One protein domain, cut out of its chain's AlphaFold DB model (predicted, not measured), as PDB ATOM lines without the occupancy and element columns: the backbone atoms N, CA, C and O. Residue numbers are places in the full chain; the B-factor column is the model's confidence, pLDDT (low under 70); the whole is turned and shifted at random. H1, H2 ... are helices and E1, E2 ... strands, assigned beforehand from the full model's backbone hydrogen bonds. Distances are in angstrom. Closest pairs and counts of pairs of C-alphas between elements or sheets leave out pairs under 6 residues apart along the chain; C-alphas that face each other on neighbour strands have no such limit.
ATOM      1  N   LYS A 164      81.690 159.047 185.046       71.75
ATOM      2  CA  LYS A 164      80.782 160.044 184.466       71.75
ATOM      3  C   LYS A 164      81.308 161.451 184.705       71.75
ATOM      4  O   LYS A 164      81.517 161.836 185.853       71.75
ATOM      5  N   PHE A 165      81.421 162.215 183.630       69.75
ATOM      6  CA  PHE A 165      81.796 163.621 183.625       69.75
ATOM      7  C   PHE A 165      80.633 164.474 183.118       69.75
ATOM      8  O   PHE A 165      79.893 164.075 182.216       69.75
ATOM      9  N   ASN A 166      80.465 165.652 183.716       65.69
ATOM     10  CA  ASN A 166      79.409 166.593 183.335       65.69
ATOM     11  C   ASN A 166      79.857 167.565 182.238       65.69
ATOM     12  O   ASN A 166      79.005 168.058 181.505       65.69
ATOM     13  N   ASP A 167      81.162 167.828 182.137       71.56
ATOM     14  CA  ASP A 167      81.763 168.727 181.152       71.56
ATOM     15  C   ASP A 167      82.912 168.009 180.425       71.56
ATOM     16  O   ASP A 167      83.664 167.229 181.021       71.56
ATOM     17  N   LEU A 168      83.030 168.269 179.122       75.44
ATOM     18  CA  LEU A 168      84.113 167.773 178.280       75.44
ATOM     19  C   LEU A 168      85.457 168.393 178.670       75.44
ATOM     20  O   LEU A 168      86.472 167.710 178.564       75.44
ATOM     21  N   GLU A 169      85.453 169.636 179.161       74.31
ATOM     22  CA  GLU A 169      86.642 170.288 179.716       74.31
ATOM     23  C   GLU A 169      87.145 169.529 180.953       74.31
ATOM     24  O   GLU A 169      88.311 169.150 181.008       74.31
ATOM     25  N   ASP A 170      86.257 169.214 181.903       69.12
ATOM     26  CA  ASP A 170      86.610 168.476 183.126       69.12
ATOM     27  C   ASP A 170      87.161 167.082 182.808       69.12
ATOM     28  O   ASP A 170      88.150 166.637 183.398       69.12
ATOM     29  N   LEU A 171      86.530 166.384 181.853       78.81
ATOM     30  CA  LEU A 171      87.043 165.102 181.391       78.81
ATOM     31  C   LEU A 171      88.438 165.281 180.801       78.81
ATOM     32  O   LEU A 171      89.363 164.589 181.228       78.81
ATOM     33  N   TYR A 172      88.581 166.188 179.834       78.44
ATOM     34  CA  TYR A 172      89.837 166.447 179.146       78.44
ATOM     35  C   TYR A 172      90.958 166.716 180.152       78.44
ATOM     36  O   TYR A 172      91.987 166.043 180.135       78.44
ATOM     37  N   GLU A 173      90.718 167.599 181.114       70.44
ATOM     38  CA  GLU A 173      91.661 167.963 182.168       70.44
ATOM     39  C   GLU A 173      92.058 166.803 183.096       70.44
ATOM     40  O   GLU A 173      93.189 166.760 183.586       70.44
ATOM     41  N   SER A 174      91.188 165.808 183.269       67.62
ATOM     42  CA  SER A 174      91.477 164.608 184.064       67.62
ATOM     43  C   SER A 174      92.292 163.529 183.333       67.62
ATOM     44  O   SER A 174      92.743 162.565 183.960       67.62
ATOM     45  N   LEU A 175      92.428 163.622 182.005       71.94
ATOM     46  CA  LEU A 175      93.081 162.592 181.194       71.94
ATOM     47  C   LEU A 175      94.600 162.789 181.114       71.94
ATOM     48  O   LEU A 175      95.072 163.921 181.022       71.94
ATOM     49  N   PRO A 176      95.400 161.713 181.077       64.56
ATOM     50  CA  PRO A 176      96.836 161.840 180.890       64.56
ATOM     51  C   PRO A 176      97.178 162.433 179.519       64.56
ATOM     52  O   PRO A 176      96.570 162.120 178.493       64.56
ATOM     53  N   ILE A 177      98.215 163.265 179.504       70.75
ATOM     54  CA  ILE A 177      98.785 163.823 178.277       70.75
ATOM     55  C   ILE A 177      99.433 162.688 177.483       70.75
ATOM     56  O   ILE A 177     100.202 161.894 178.032       70.75
ATOM     57  N   ALA A 178      99.132 162.613 176.187       67.94
ATOM     58  CA  ALA A 178      99.727 161.623 175.304       67.94
ATOM     59  C   ALA A 178     101.250 161.825 175.208       67.94
ATOM     60  O   ALA A 178     101.765 162.946 175.244       67.94
ATOM     61  N   THR A 179     101.995 160.723 175.095       58.72
ATOM     62  CA  THR A 179     103.462 160.794 175.042       58.72
ATOM     63  C   THR A 179     103.953 161.488 173.769       58.72
ATOM     64  O   THR A 179     103.279 161.476 172.737       58.72
ATOM     65  N   ARG A 180     105.162 162.064 173.829       49.34
ATOM     66  CA  ARG A 180     105.800 162.810 172.728       49.34
ATOM     67  C   ARG A 180     105.784 162.041 171.401       49.34
ATOM     68  O   ARG A 180     105.417 162.612 170.375       49.34
ATOM     69  N   ASP A 181     106.130 160.759 171.431       50.50
ATOM     70  CA  ASP A 181     106.200 159.919 170.231       50.50
ATOM     71  C   ASP A 181     104.805 159.606 169.674       50.50
ATOM     72  O   ASP A 181     104.608 159.586 168.457       50.50
ATOM     73  N   SER A 182     103.813 159.447 170.558       57.81
ATOM     74  CA  SER A 182     102.409 159.284 170.173       57.81
ATOM     75  C   SER A 182     101.881 160.536 169.469       57.81
ATOM     76  O   SER A 182     101.285 160.426 168.404       57.81
ATOM     77  N   CYS A 183     102.148 161.731 170.002       57.66
ATOM     78  CA  CYS A 183     101.680 162.988 169.413       57.66
ATOM     79  C   CYS A 183     102.221 163.207 167.992       57.66
ATOM     80  O   CYS A 183     101.445 163.476 167.077       57.66
ATOM     81  N   VAL A 184     103.534 163.056 167.785       54.16
ATOM     82  CA  VAL A 184     104.172 163.265 166.470       54.16
ATOM     83  C   VAL A 184     103.754 162.183 165.472       54.16
ATOM     84  O   VAL A 184     103.455 162.475 164.314       54.16
ATOM     85  N   GLY A 185     103.693 160.926 165.921       60.69
ATOM     86  CA  GLY A 185     103.309 159.799 165.075       60.69
ATOM     87  C   GLY A 185     101.854 159.847 164.607       60.69
ATOM     88  O   GLY A 185     101.560 159.352 163.519       60.69
ATOM     89  N   LEU A 186     100.957 160.448 165.394       64.88
ATOM     90  CA  LEU A 186      99.525 160.505 165.098       64.88
ATOM     91  C   LEU A 186      99.126 161.675 164.189       64.88
ATOM     92  O   LEU A 186      98.205 161.527 163.392       64.88
ATOM     93  N   GLN A 187      99.861 162.793 164.215       61.25
ATOM     94  CA  GLN A 187      99.555 163.984 163.405       61.25
ATOM     95  C   GLN A 187      99.411 163.705 161.901       61.25
ATOM     96  O   GLN A 187      98.575 164.319 161.241       61.25
ATOM     97  N   LYS A 188     100.182 162.759 161.345       63.94
ATOM     98  CA  LYS A 188     100.090 162.383 159.919       63.94
ATOM     99  C   LYS A 188      98.761 161.730 159.535       63.94
ATOM    100  O   LYS A 188      98.424 161.713 158.354       63.94
ATOM    101  N   TYR A 189      98.035 161.182 160.507       67.44
ATOM    102  CA  TYR A 189      96.749 160.528 160.290       67.44
ATOM    103  C   TYR A 189      95.563 161.457 160.536       67.44
ATOM    104  O   TYR A 189      94.450 161.083 160.180       67.44
ATOM    105  N   PHE A 190      95.797 162.641 161.108       67.94
ATOM    106  CA  PHE A 190      94.730 163.588 161.400       67.94
ATOM    107  C   PHE A 190      94.392 164.478 160.209       67.94
ATOM    108  O   PHE A 190      95.225 164.687 159.315       67.94
ATOM    109  N   SER A 191      93.170 165.000 160.187       65.56
ATOM    110  CA  SER A 191      92.744 166.015 159.221       65.56
ATOM    111  C   SER A 191      93.573 167.307 159.349       65.56
ATOM    112  O   SER A 191      94.062 167.618 160.441       65.56
ATOM    113  N   PRO A 192      93.802 168.063 158.254       65.19
ATOM    114  CA  PRO A 192      94.555 169.322 158.277       65.19
ATOM    115  C   PRO A 192      94.100 170.330 159.336       65.19
ATOM    116  O   PRO A 192      94.927 171.070 159.855       65.19
ATOM    117  N   GLU A 193      92.817 170.326 159.677       63.25
ATOM    118  CA  GLU A 193      92.190 171.190 160.673       63.25
ATOM    119  C   GLU A 193      92.659 170.864 162.102       63.25
ATOM    120  O   GLU A 193      92.799 171.758 162.935       63.25
ATOM    121  N   ILE A 194      92.955 169.590 162.380       62.25
ATOM    122  CA  ILE A 194      93.434 169.101 163.685       62.25
ATOM    123  C   ILE A 194      94.969 168.989 163.705       62.25
ATOM    124  O   ILE A 194      95.593 168.949 164.774       62.25
ATOM    125  N   ARG A 195      95.620 168.979 162.532       60.22
ATOM    126  CA  ARG A 195      97.082 169.077 162.411       60.22
ATOM    127  C   ARG A 195      97.538 170.406 163.020       60.22
ATOM    128  O   ARG A 195      97.354 171.467 162.443       60.22
ATOM    129  N   GLY A 196      98.148 170.337 164.203       57.44
ATOM    130  CA  GLY A 196      98.494 171.521 164.999       57.44
ATOM    131  C   GLY A 196      97.679 171.680 166.284       57.44
ATOM    132  O   GLY A 196      97.670 172.769 166.859       57.44
ATOM    133  N   PHE A 197      97.015 170.614 166.754       64.19
ATOM    134  CA  PHE A 197      96.440 170.564 168.098       64.19
ATOM    135  C   PHE A 197      97.424 171.086 169.155       64.19
ATOM    136  O   PHE A 197      98.629 170.826 169.106       64.19
ATOM    137  N   LYS A 198      96.896 171.828 170.128       62.91
ATOM    138  CA  LYS A 198      97.682 172.408 171.225       62.91
ATOM    139  C   LYS A 198      98.109 171.352 172.231       62.91
ATOM    140  O   LYS A 198      99.199 171.428 172.787       62.91
ATOM    141  N   GLU A 199      97.232 170.388 172.477       72.00
ATOM    142  CA  GLU A 199      97.451 169.308 173.422       72.00
ATOM    143  C   GLU A 199      96.603 168.101 172.997       72.00
ATOM    144  O   GLU A 199      95.502 168.253 172.461       72.00
ATOM    145  N   LEU A 200      97.172 166.909 173.177       77.12
ATOM    146  CA  LEU A 200      96.538 165.624 172.904       77.12
ATOM    147  C   LEU A 200      96.564 164.818 174.192       77.12
ATOM    148  O   LEU A 200      97.615 164.669 174.823       77.12
ATOM    149  N   ARG A 201      95.410 164.288 174.571       80.25
ATOM    150  CA  ARG A 201      95.239 163.483 175.775       80.25
ATOM    151  C   ARG A 201      94.729 162.108 175.415       80.25
ATOM    152  O   ARG A 201      93.919 161.961 174.502       80.25
ATOM    153  N   THR A 202      95.226 161.108 176.126       81.25
ATOM    154  CA  THR A 202      94.849 159.713 175.915       81.25
ATOM    155  C   THR A 202      93.793 159.328 176.932       81.25
ATOM    156  O   THR A 202      93.971 159.519 178.132       81.25
ATOM    157  N   VAL A 203      92.708 158.730 176.459       81.50
ATOM    158  CA  VAL A 203      91.702 158.108 177.310       81.50
ATOM    159  C   VAL A 203      92.314 156.837 177.895       81.50
ATOM    160  O   VAL A 203      92.552 155.860 177.188       81.50
ATOM    161  N   ASP A 204      92.636 156.842 179.183       77.88
ATOM    162  CA  ASP A 204      93.292 155.719 179.866       77.88
ATOM    163  C   ASP A 204      92.311 154.771 180.571       77.88
ATOM    164  O   ASP A 204      92.693 153.672 180.998       77.88
ATOM    165  N   ARG A 205      91.035 155.164 180.626       79.50
ATOM    166  CA  ARG A 205      89.924 154.459 181.271       79.50
ATOM    167  C   ARG A 205      88.598 154.735 180.546       79.50
ATOM    168  O   ARG A 205      88.484 155.788 179.929       79.50
ATOM    169  N   PRO A 206      87.599 153.835 180.605       78.75
ATOM    170  CA  PRO A 206      86.286 154.102 180.024       78.75
ATOM    171  C   PRO A 206      85.599 155.272 180.727       78.75
ATOM    172  O   PRO A 206      85.428 155.261 181.950       78.75
ATOM    173  N   VAL A 207      85.180 156.259 179.947       80.88
ATOM    174  CA  VAL A 207      84.575 157.496 180.446       80.88
ATOM    175  C   VAL A 207      83.322 157.815 179.652       80.88
ATOM    176  O   VAL A 207      83.219 157.515 178.465       80.88
ATOM    177  N   SER A 208      82.359 158.438 180.313       79.31
ATOM    178  CA  SER A 208      81.186 159.001 179.670       79.31
ATOM    179  C   SER A 208      81.073 160.470 180.017       79.31
ATOM    180  O   SER A 208      81.159 160.840 181.187       79.31
ATOM    181  N   VAL A 209      80.868 161.299 179.002       80.38
ATOM    182  CA  VAL A 209      80.761 162.746 179.156       80.38
ATOM    183  C   VAL A 209      79.618 163.281 178.319       80.38
ATOM    184  O   VAL A 209      79.377 162.799 177.217       80.38
ATOM    185  N   ASN A 210      78.906 164.272 178.837       72.56
ATOM    186  CA  ASN A 210      77.920 165.000 178.054       72.56
ATOM    187  C   ASN A 210      78.560 166.278 177.510       72.56
ATOM    188  O   ASN A 210      79.313 166.939 178.223       72.56
ATOM    189  N   ASN A 211      78.253 166.655 176.270       68.44
ATOM    190  CA  ASN A 211      78.484 168.038 175.864       68.44
ATOM    191  C   ASN A 211      77.390 168.954 176.441       68.44
ATOM    192  O   ASN A 211      76.395 168.510 177.018       68.44
ATOM    193  N   LEU A 212      77.557 170.257 176.222       59.34
ATOM    194  CA  LEU A 212      76.626 171.292 176.683       59.34
ATOM    195  C   LEU A 212      75.238 171.219 176.033       59.34
ATOM    196  O   LEU A 212      74.286 171.789 176.556       59.34
ATOM    197  N   GLU A 213      75.116 170.510 174.914       65.94
ATOM    198  CA  GLU A 213      73.848 170.257 174.225       65.94
ATOM    199  C   GLU A 213      73.156 168.984 174.748       65.94
ATOM    200  O   GLU A 213      72.083 168.618 174.272       65.94
ATOM    201  N   GLY A 214      73.748 168.306 175.741       65.56
ATOM    202  CA  GLY A 214      73.224 167.080 176.340       65.56
ATOM    203  C   GLY A 214      73.503 165.812 175.528       65.56
ATOM    204  O   GLY A 214      72.991 164.746 175.874       65.56
ATOM    205  N   LEU A 215      74.314 165.894 174.467       74.19
ATOM    206  CA  LEU A 215      74.776 164.728 173.720       74.19
ATOM    207  C   LEU A 215      75.801 163.966 174.556       74.19
ATOM    208  O   LEU A 215      76.815 164.522 174.979       74.19
ATOM    209  N   LYS A 216      75.523 162.683 174.769       79.94
ATOM    210  CA  LYS A 216      76.377 161.772 175.523       79.94
ATOM    211  C   LYS A 216      77.439 161.163 174.612       79.94
ATOM    212  O   LYS A 216      77.115 160.564 173.589       79.94
ATOM    213  N   PHE A 217      78.685 161.247 175.047       80.94
ATOM    214  CA  PHE A 217      79.837 160.573 174.470       80.94
ATOM    215  C   PHE A 217      80.294 159.481 175.427       80.94
ATOM    216  O   PHE A 217      80.335 159.677 176.645       80.94
ATOM    217  N   GLU A 218      80.625 158.321 174.877       83.12
ATOM    218  CA  GLU A 218      81.281 157.234 175.594       83.12
ATOM    219  C   GLU A 218      82.623 157.010 174.917       83.12
ATOM    220  O   GLU A 218      82.680 156.757 173.713       83.12
ATOM    221  N   LEU A 219      83.698 157.183 175.683       82.88
ATOM    222  CA  LEU A 219      85.052 157.033 175.187       82.88
ATOM    223  C   LEU A 219      85.704 155.821 175.837       82.88
ATOM    224  O   LEU A 219      85.636 155.613 177.053       82.88
ATOM    225  N   GLU A 220      86.353 155.026 175.001       82.56
ATOM    226  CA  GLU A 220      87.049 153.812 175.394       82.56
ATOM    227  C   GLU A 220      88.537 154.071 175.628       82.56
ATOM    228  O   GLU A 220      89.140 155.003 175.090       82.56
ATOM    229  N   LYS A 221      89.159 153.184 176.407       81.25
ATOM    230  CA  LYS A 221      90.601 153.218 176.634       81.25
ATOM    231  C   LYS A 221      91.364 153.124 175.305       81.25
ATOM    232  O   LYS A 221      91.117 152.225 174.511       81.25
ATOM    233  N   GLY A 222      92.344 154.004 175.114       74.81
ATOM    234  CA  GLY A 222      93.177 154.080 173.911       74.81
ATOM    235  C   GLY A 222      92.670 155.062 172.852       74.81
ATOM    236  O   GLY A 222      93.357 155.268 171.854       74.81
ATOM    237  N   GLN A 223      91.509 155.686 173.068       84.44
ATOM    238  CA  GLN A 223      91.049 156.821 172.267       84.44
ATOM    239  C   GLN A 223      91.766 158.111 172.682       84.44
ATOM    240  O   GLN A 223      92.426 158.159 173.725       84.44
ATOM    241  N   TYR A 224      91.638 159.163 171.874       82.38
ATOM    242  CA  TYR A 224      92.290 160.442 172.142       82.38
ATOM    243  C   TYR A 224      91.303 161.600 172.114       82.38
ATOM    244  O   TYR A 224      90.304 161.577 171.399       82.38
ATOM    245  N   ILE A 225      91.626 162.641 172.873       85.12
ATOM    246  CA  ILE A 225      90.973 163.942 172.780       85.12
ATOM    247  C   ILE A 225      92.051 164.971 172.459       85.12
ATOM    248  O   ILE A 225      93.074 165.022 173.144       85.12
ATOM    249  N   ALA A 226      91.841 165.781 171.427       79.38
ATOM    250  CA  ALA A 226      92.734 166.876 171.065       79.38
ATOM    251  C   ALA A 226      92.043 168.222 171.277       79.38
ATOM    252  O   ALA A 226      90.891 168.386 170.884       79.38
ATOM    253  N   SER A 227      92.747 169.199 171.847       80.00
ATOM    254  CA  SER A 227      92.286 170.591 171.908       80.00
ATOM    255  C   SER A 227      92.949 171.418 170.810       80.00
ATOM    256  O   SER A 227      94.177 171.419 170.679       80.00
ATOM    257  N   TYR A 228      92.159 172.137 170.016       70.94
ATOM    258  CA  TYR A 228      92.643 172.990 168.927       70.94
ATOM    259  C   TYR A 228      91.748 174.225 168.733       70.94
ATOM    260  O   TYR A 228      90.751 174.411 169.431       70.94
ATOM    261  N   LYS A 229      92.151 175.129 167.835       68.00
ATOM    262  CA  LYS A 229      91.311 176.246 167.380       68.00
ATOM    263  C   LYS A 229      90.818 175.909 165.985       68.00
ATOM    264  O   LYS A 229      91.643 175.699 165.104       68.00
ATOM    265  N   ASP A 230      89.507 175.882 165.800       62.78
ATOM    266  CA  ASP A 230      88.915 175.556 164.506       62.78
ATOM    267  C   ASP A 230      88.517 176.842 163.768       62.78
ATOM    268  O   ASP A 230      87.711 177.640 164.262       62.78
ATOM    269  N   SER A 231      89.073 177.047 162.574       61.00
ATOM    270  CA  SER A 231      88.730 178.177 161.709       61.00
ATOM    271  C   SER A 231      87.260 178.164 161.283       61.00
ATOM    272  O   SER A 231      86.669 179.231 161.120       61.00
ATOM    273  N   ASN A 232      86.643 176.984 161.178       60.59
ATOM    274  CA  ASN A 232      85.226 176.828 160.842       60.59
ATOM    275  C   ASN A 232      84.302 177.274 161.987       60.59
ATOM    276  O   ASN A 232      83.152 177.639 161.746       60.59
ATOM    277  N   TYR A 233      84.812 177.321 163.222       56.84
ATOM    278  CA  TYR A 233      84.108 177.833 164.399       56.84
ATOM    279  C   TYR A 233      84.674 179.179 164.864       56.84
ATOM    280  O   TYR A 233      84.825 179.406 166.059       56.84
ATOM    281  N   SER A 234      84.997 180.102 163.950       56.66
ATOM    282  CA  SER A 234      85.499 181.446 164.309       56.66
ATOM    283  C   SER A 234      86.757 181.429 165.199       56.66
ATOM    284  O   SER A 234      86.941 182.309 166.040       56.66
ATOM    285  N   ASN A 235      87.623 180.422 165.043       63.53
ATOM    286  CA  ASN A 235      88.796 180.175 165.892       63.53
ATOM    287  C   ASN A 235      88.472 179.920 167.376       63.53
ATOM    288  O   ASN A 235      89.333 180.128 168.243       63.53
ATOM    289  N   LEU A 236      87.254 179.461 167.682       61.81
ATOM    290  CA  LEU A 236      86.877 179.042 169.028       61.81
ATOM    291  C   LEU A 236      87.652 177.781 169.448       61.81
ATOM    292  O   LEU A 236      87.935 176.912 168.609       61.81
ATOM    293  N   PRO A 237      87.984 177.650 170.746       68.00
ATOM    294  CA  PRO A 237      88.472 176.397 171.302       68.00
ATOM    295  C   PRO A 237      87.520 175.247 170.964       68.00
ATOM    296  O   PRO A 237      86.311 175.329 171.177       68.00
ATOM    297  N   THR A 238      88.072 174.186 170.393       76.38
ATOM    298  CA  THR A 238      87.326 173.038 169.881       76.38
ATOM    299  C   THR A 238      88.044 171.770 170.306       76.38
ATOM    300  O   THR A 238      89.273 171.691 170.263       76.38
ATOM    301  N   PHE A 239      87.271 170.780 170.738       84.00
ATOM    302  CA  PHE A 239      87.778 169.447 171.002       84.00
ATOM    303  C   PHE A 239      87.548 168.553 169.795       84.00
ATOM    304  O   PHE A 239      86.461 168.548 169.226       84.00
ATOM    305  N   ALA A 240      88.552 167.770 169.425       84.44
ATOM    306  CA  ALA A 240      88.373 166.629 168.547       84.44
ATOM    307  C   ALA A 240      88.396 165.355 169.386       84.44
ATOM    308  O   ALA A 240      89.397 165.062 170.040       84.44
ATOM    309  N   LEU A 241      87.301 164.600 169.351       86.06
ATOM    310  CA  LEU A 241      87.267 163.221 169.822       86.06
ATOM    311  C   LEU A 241      87.793 162.329 168.702       86.06
ATOM    312  O   LEU A 241      87.259 162.339 167.593       86.06
ATOM    313  N   ILE A 242      88.849 161.580 168.986       83.25
ATOM    314  CA  ILE A 242      89.594 160.813 167.993       83.25
ATOM    315  C   ILE A 242      89.516 159.341 168.382       83.25
ATOM    316  O   ILE A 242      90.049 158.909 169.408       83.25
ATOM    317  N   THR A 243      88.858 158.558 167.535       81.88
ATOM    318  CA  THR A 243      88.625 157.129 167.754       81.88
ATOM    319  C   THR A 243      89.301 156.315 166.663       81.88
ATOM    320  O   THR A 243      89.285 156.695 165.494       81.88
ATOM    321  N   GLN A 244      89.933 155.201 167.024       76.56
ATOM    322  CA  GLN A 244      90.528 154.316 166.029       76.56
ATOM    323  C   GLN A 244      89.424 153.490 165.360       76.56
ATOM    324  O   GLN A 244      88.606 152.867 166.035       76.56
ATOM    325  N   ASN A 245      89.395 153.484 164.031       73.38
ATOM    326  CA  ASN A 245      88.457 152.673 163.270       73.38
ATOM    327  C   ASN A 245      88.992 151.244 163.063       73.38
ATOM    328  O   ASN A 245      90.183 150.963 163.209       73.38
ATOM    329  N   GLN A 246      88.101 150.329 162.680       67.69
ATOM    330  CA  GLN A 246      88.426 148.906 162.494       67.69
ATOM    331  C   GLN A 246      89.447 148.640 161.371       67.69
ATOM    332  O   GLN A 246      90.031 147.561 161.320       67.69
ATOM    333  N   LEU A 247      89.677 149.612 160.484       68.62
ATOM    334  CA  LEU A 247      90.615 149.527 159.361       68.62
ATOM    335  C   LEU A 247      92.002 150.105 159.701       68.62
ATOM    336  O   LEU A 247      92.862 150.190 158.828       68.62
ATOM    337  N   GLY A 248      92.229 150.505 160.957       58.19
ATOM    338  CA  GLY A 248      93.502 151.058 161.424       58.19
ATOM    339  C   GLY A 248      93.695 152.556 161.157       58.19
ATOM    340  O   GLY A 248      94.776 153.073 161.429       58.19
ATOM    341  N   GLY A 249      92.674 153.252 160.651       65.25
ATOM    342  CA  GLY A 249      92.620 154.716 160.555       65.25
ATOM    343  C   GLY A 249      91.951 155.361 161.774       65.25
ATOM    344  O   GLY A 249      91.578 154.671 162.724       65.25
ATOM    345  N   PHE A 250      91.769 156.682 161.742       76.12
ATOM    346  CA  PHE A 250      91.092 157.433 162.803       76.12
ATOM    347  C   PHE A 250      89.818 158.096 162.283       76.12
ATOM    348  O   PHE A 250      89.796 158.617 161.171       76.12
ATOM    349  N   ASN A 251      88.768 158.064 163.100       75.69
ATOM    350  CA  ASN A 251      87.563 158.859 162.923       75.69
ATOM    351  C   ASN A 251      87.608 160.025 163.911       75.69
ATOM    352  O   ASN A 251      87.930 159.837 165.088       75.69
ATOM    353  N   GLU A 252      87.255 161.210 163.429       80.31
ATOM    354  CA  GLU A 252      87.348 162.462 164.173       80.31
ATOM    355  C   GLU A 252      85.961 163.082 164.310       80.31
ATOM    356  O   GLU A 252      85.211 163.175 163.335       80.31
ATOM    357  N   GLN A 253      85.620 163.519 165.518       83.44
ATOM    358  CA  GLN A 253      84.404 164.274 165.776       83.44
ATOM    359  C   GLN A 253      84.743 165.575 166.498       83.44
ATOM    360  O   GLN A 253      85.216 165.560 167.635       83.44
ATOM    361  N   SER A 254      84.479 166.698 165.832       81.00
ATOM    362  CA  SER A 254      84.695 168.039 166.376       81.00
ATOM    363  C   SER A 254      83.524 168.480 167.249       81.00
ATOM    364  O   SER A 254      82.361 168.358 166.866       81.00
ATOM    365  N   ILE A 255      83.836 169.022 168.423       77.62
ATOM    366  CA  ILE A 255      82.879 169.553 169.392       77.62
ATOM    367  C   ILE A 255      83.363 170.936 169.810       77.62
ATOM    368  O   ILE A 255      84.420 171.075 170.430       77.62
ATOM    369  N   SER A 256      82.587 171.973 169.488       70.88
ATOM    370  CA  SER A 256      82.907 173.335 169.921       70.88
ATOM    371  C   SER A 256      82.887 173.411 171.446       70.88
ATOM    372  O   SER A 256      81.896 173.016 172.066       70.88
ATOM    373  N   ASN A 257      83.935 173.965 172.048       67.44
ATOM    374  CA  ASN A 257      84.006 174.148 173.485       67.44
ATOM    375  C   ASN A 257      83.849 175.625 173.846       67.44
ATOM    376  O   ASN A 257      84.795 176.411 173.838       67.44
TER     377      ASN A 257
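Overview. This is residues 164 to 257 of the 388 residues of an uncharacterized protein of Acinetobacter sp. TGL-Y2 (UniProt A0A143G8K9). A twisted antiparallel sheet of four strands, E1, E4, E5 and E6, runs through the middle of the domain, with the short helix H1 over one face and the short helix H2 on the opposite face, beside the strands. A small hairpin, E2 and E3, is set off from the sheet on the H1 side, with H1 between E2 and the sheet's E1 and E4. The printed part has 94 residues, with two named helices and then six named strands along the chain, in the order H1 H2 E1 E2 E3 E4 E5 E6; the class is mixed, helices and strands. The large sheet has the order E1, E4, E5, E6. The whole is compact, with a radius of gyration of the C-alphas of 12.4 A, and rounded, with spans of 32 by 32 by 24 A.

Along the chain. In the large sheet, E5 is residues 236 to 244, 25.2 A long; E4 is residues 224 to 230, 17.3 A; E6 is residues 250 to 256, 19.2 A, ending at C-alpha 256 (82.907, 173.335, 169.921); E1 is residues 199 to 202, 10.2 A. H1 is residues 168 to 174, 9.9 A, beginning at C-alpha 168 (84.113, 167.773, 178.280). H2 is residues 180 to 187, 11.3 A. E2 is residues 207 to 210, 10.3 A, and E3 is residues 216 to 219, 9.9 A.

Arrangement. E4, E5 and E6 form a meander, each strand the antiparallel neighbour of the one before, and E4 with E5 and E5 with E6 are hairpins. N 240 and O 226 are 2.8 A apart, N 253 and O 241 2.9 A. Edge strand E1 is antiparallel to E4, with N 201 and O 225 at 2.8 A. The sheet is only just strongly twisted, its C-alphas up to 4.4 A off the best plane. H1, at a height over the sheet of 9.4 A, lies only just over E4, with 3 of its 7 C-alphas falling on it, and runs slantwise to the strands, at 54 degrees to E4 on the local plane. The closest C-alphas of H1 and E4, Tyr 172 and Ile 225, are 6.9 A apart. H2 is on the opposite face at a height of 9.3 A, over none of the strands, but only just, with 2 C-alphas falling on E1 and 2 on E4; its closest C-alpha to E1 is Cys 183, 6.8 A from that of Leu 200. In the hairpin E2 and E3, antiparallel, N 209 and O 217 are 2.9 A apart. The closest C-alphas of H1 and E2, Leu 168 and Val 209, are 6.1 A apart. Residues 164 to 165 pair parallel with residues 208 to 209 of E2. E2 is apart from E4, E5 and E6. In H1 and H2 every O i to N i+4 pair is within hydrogen-bond range.

Size, cuts and confidence. The C-alphas farthest apart, Asp 181 and Gly 214, are 34.3 A apart. The printed part has no cut. The link from H2 to E1, 11 residues, is long; the others are tight. Mean pLDDT of the printed part is 71.1, and 44 residues are under 70, among them 178 to 198 and 229 to 237.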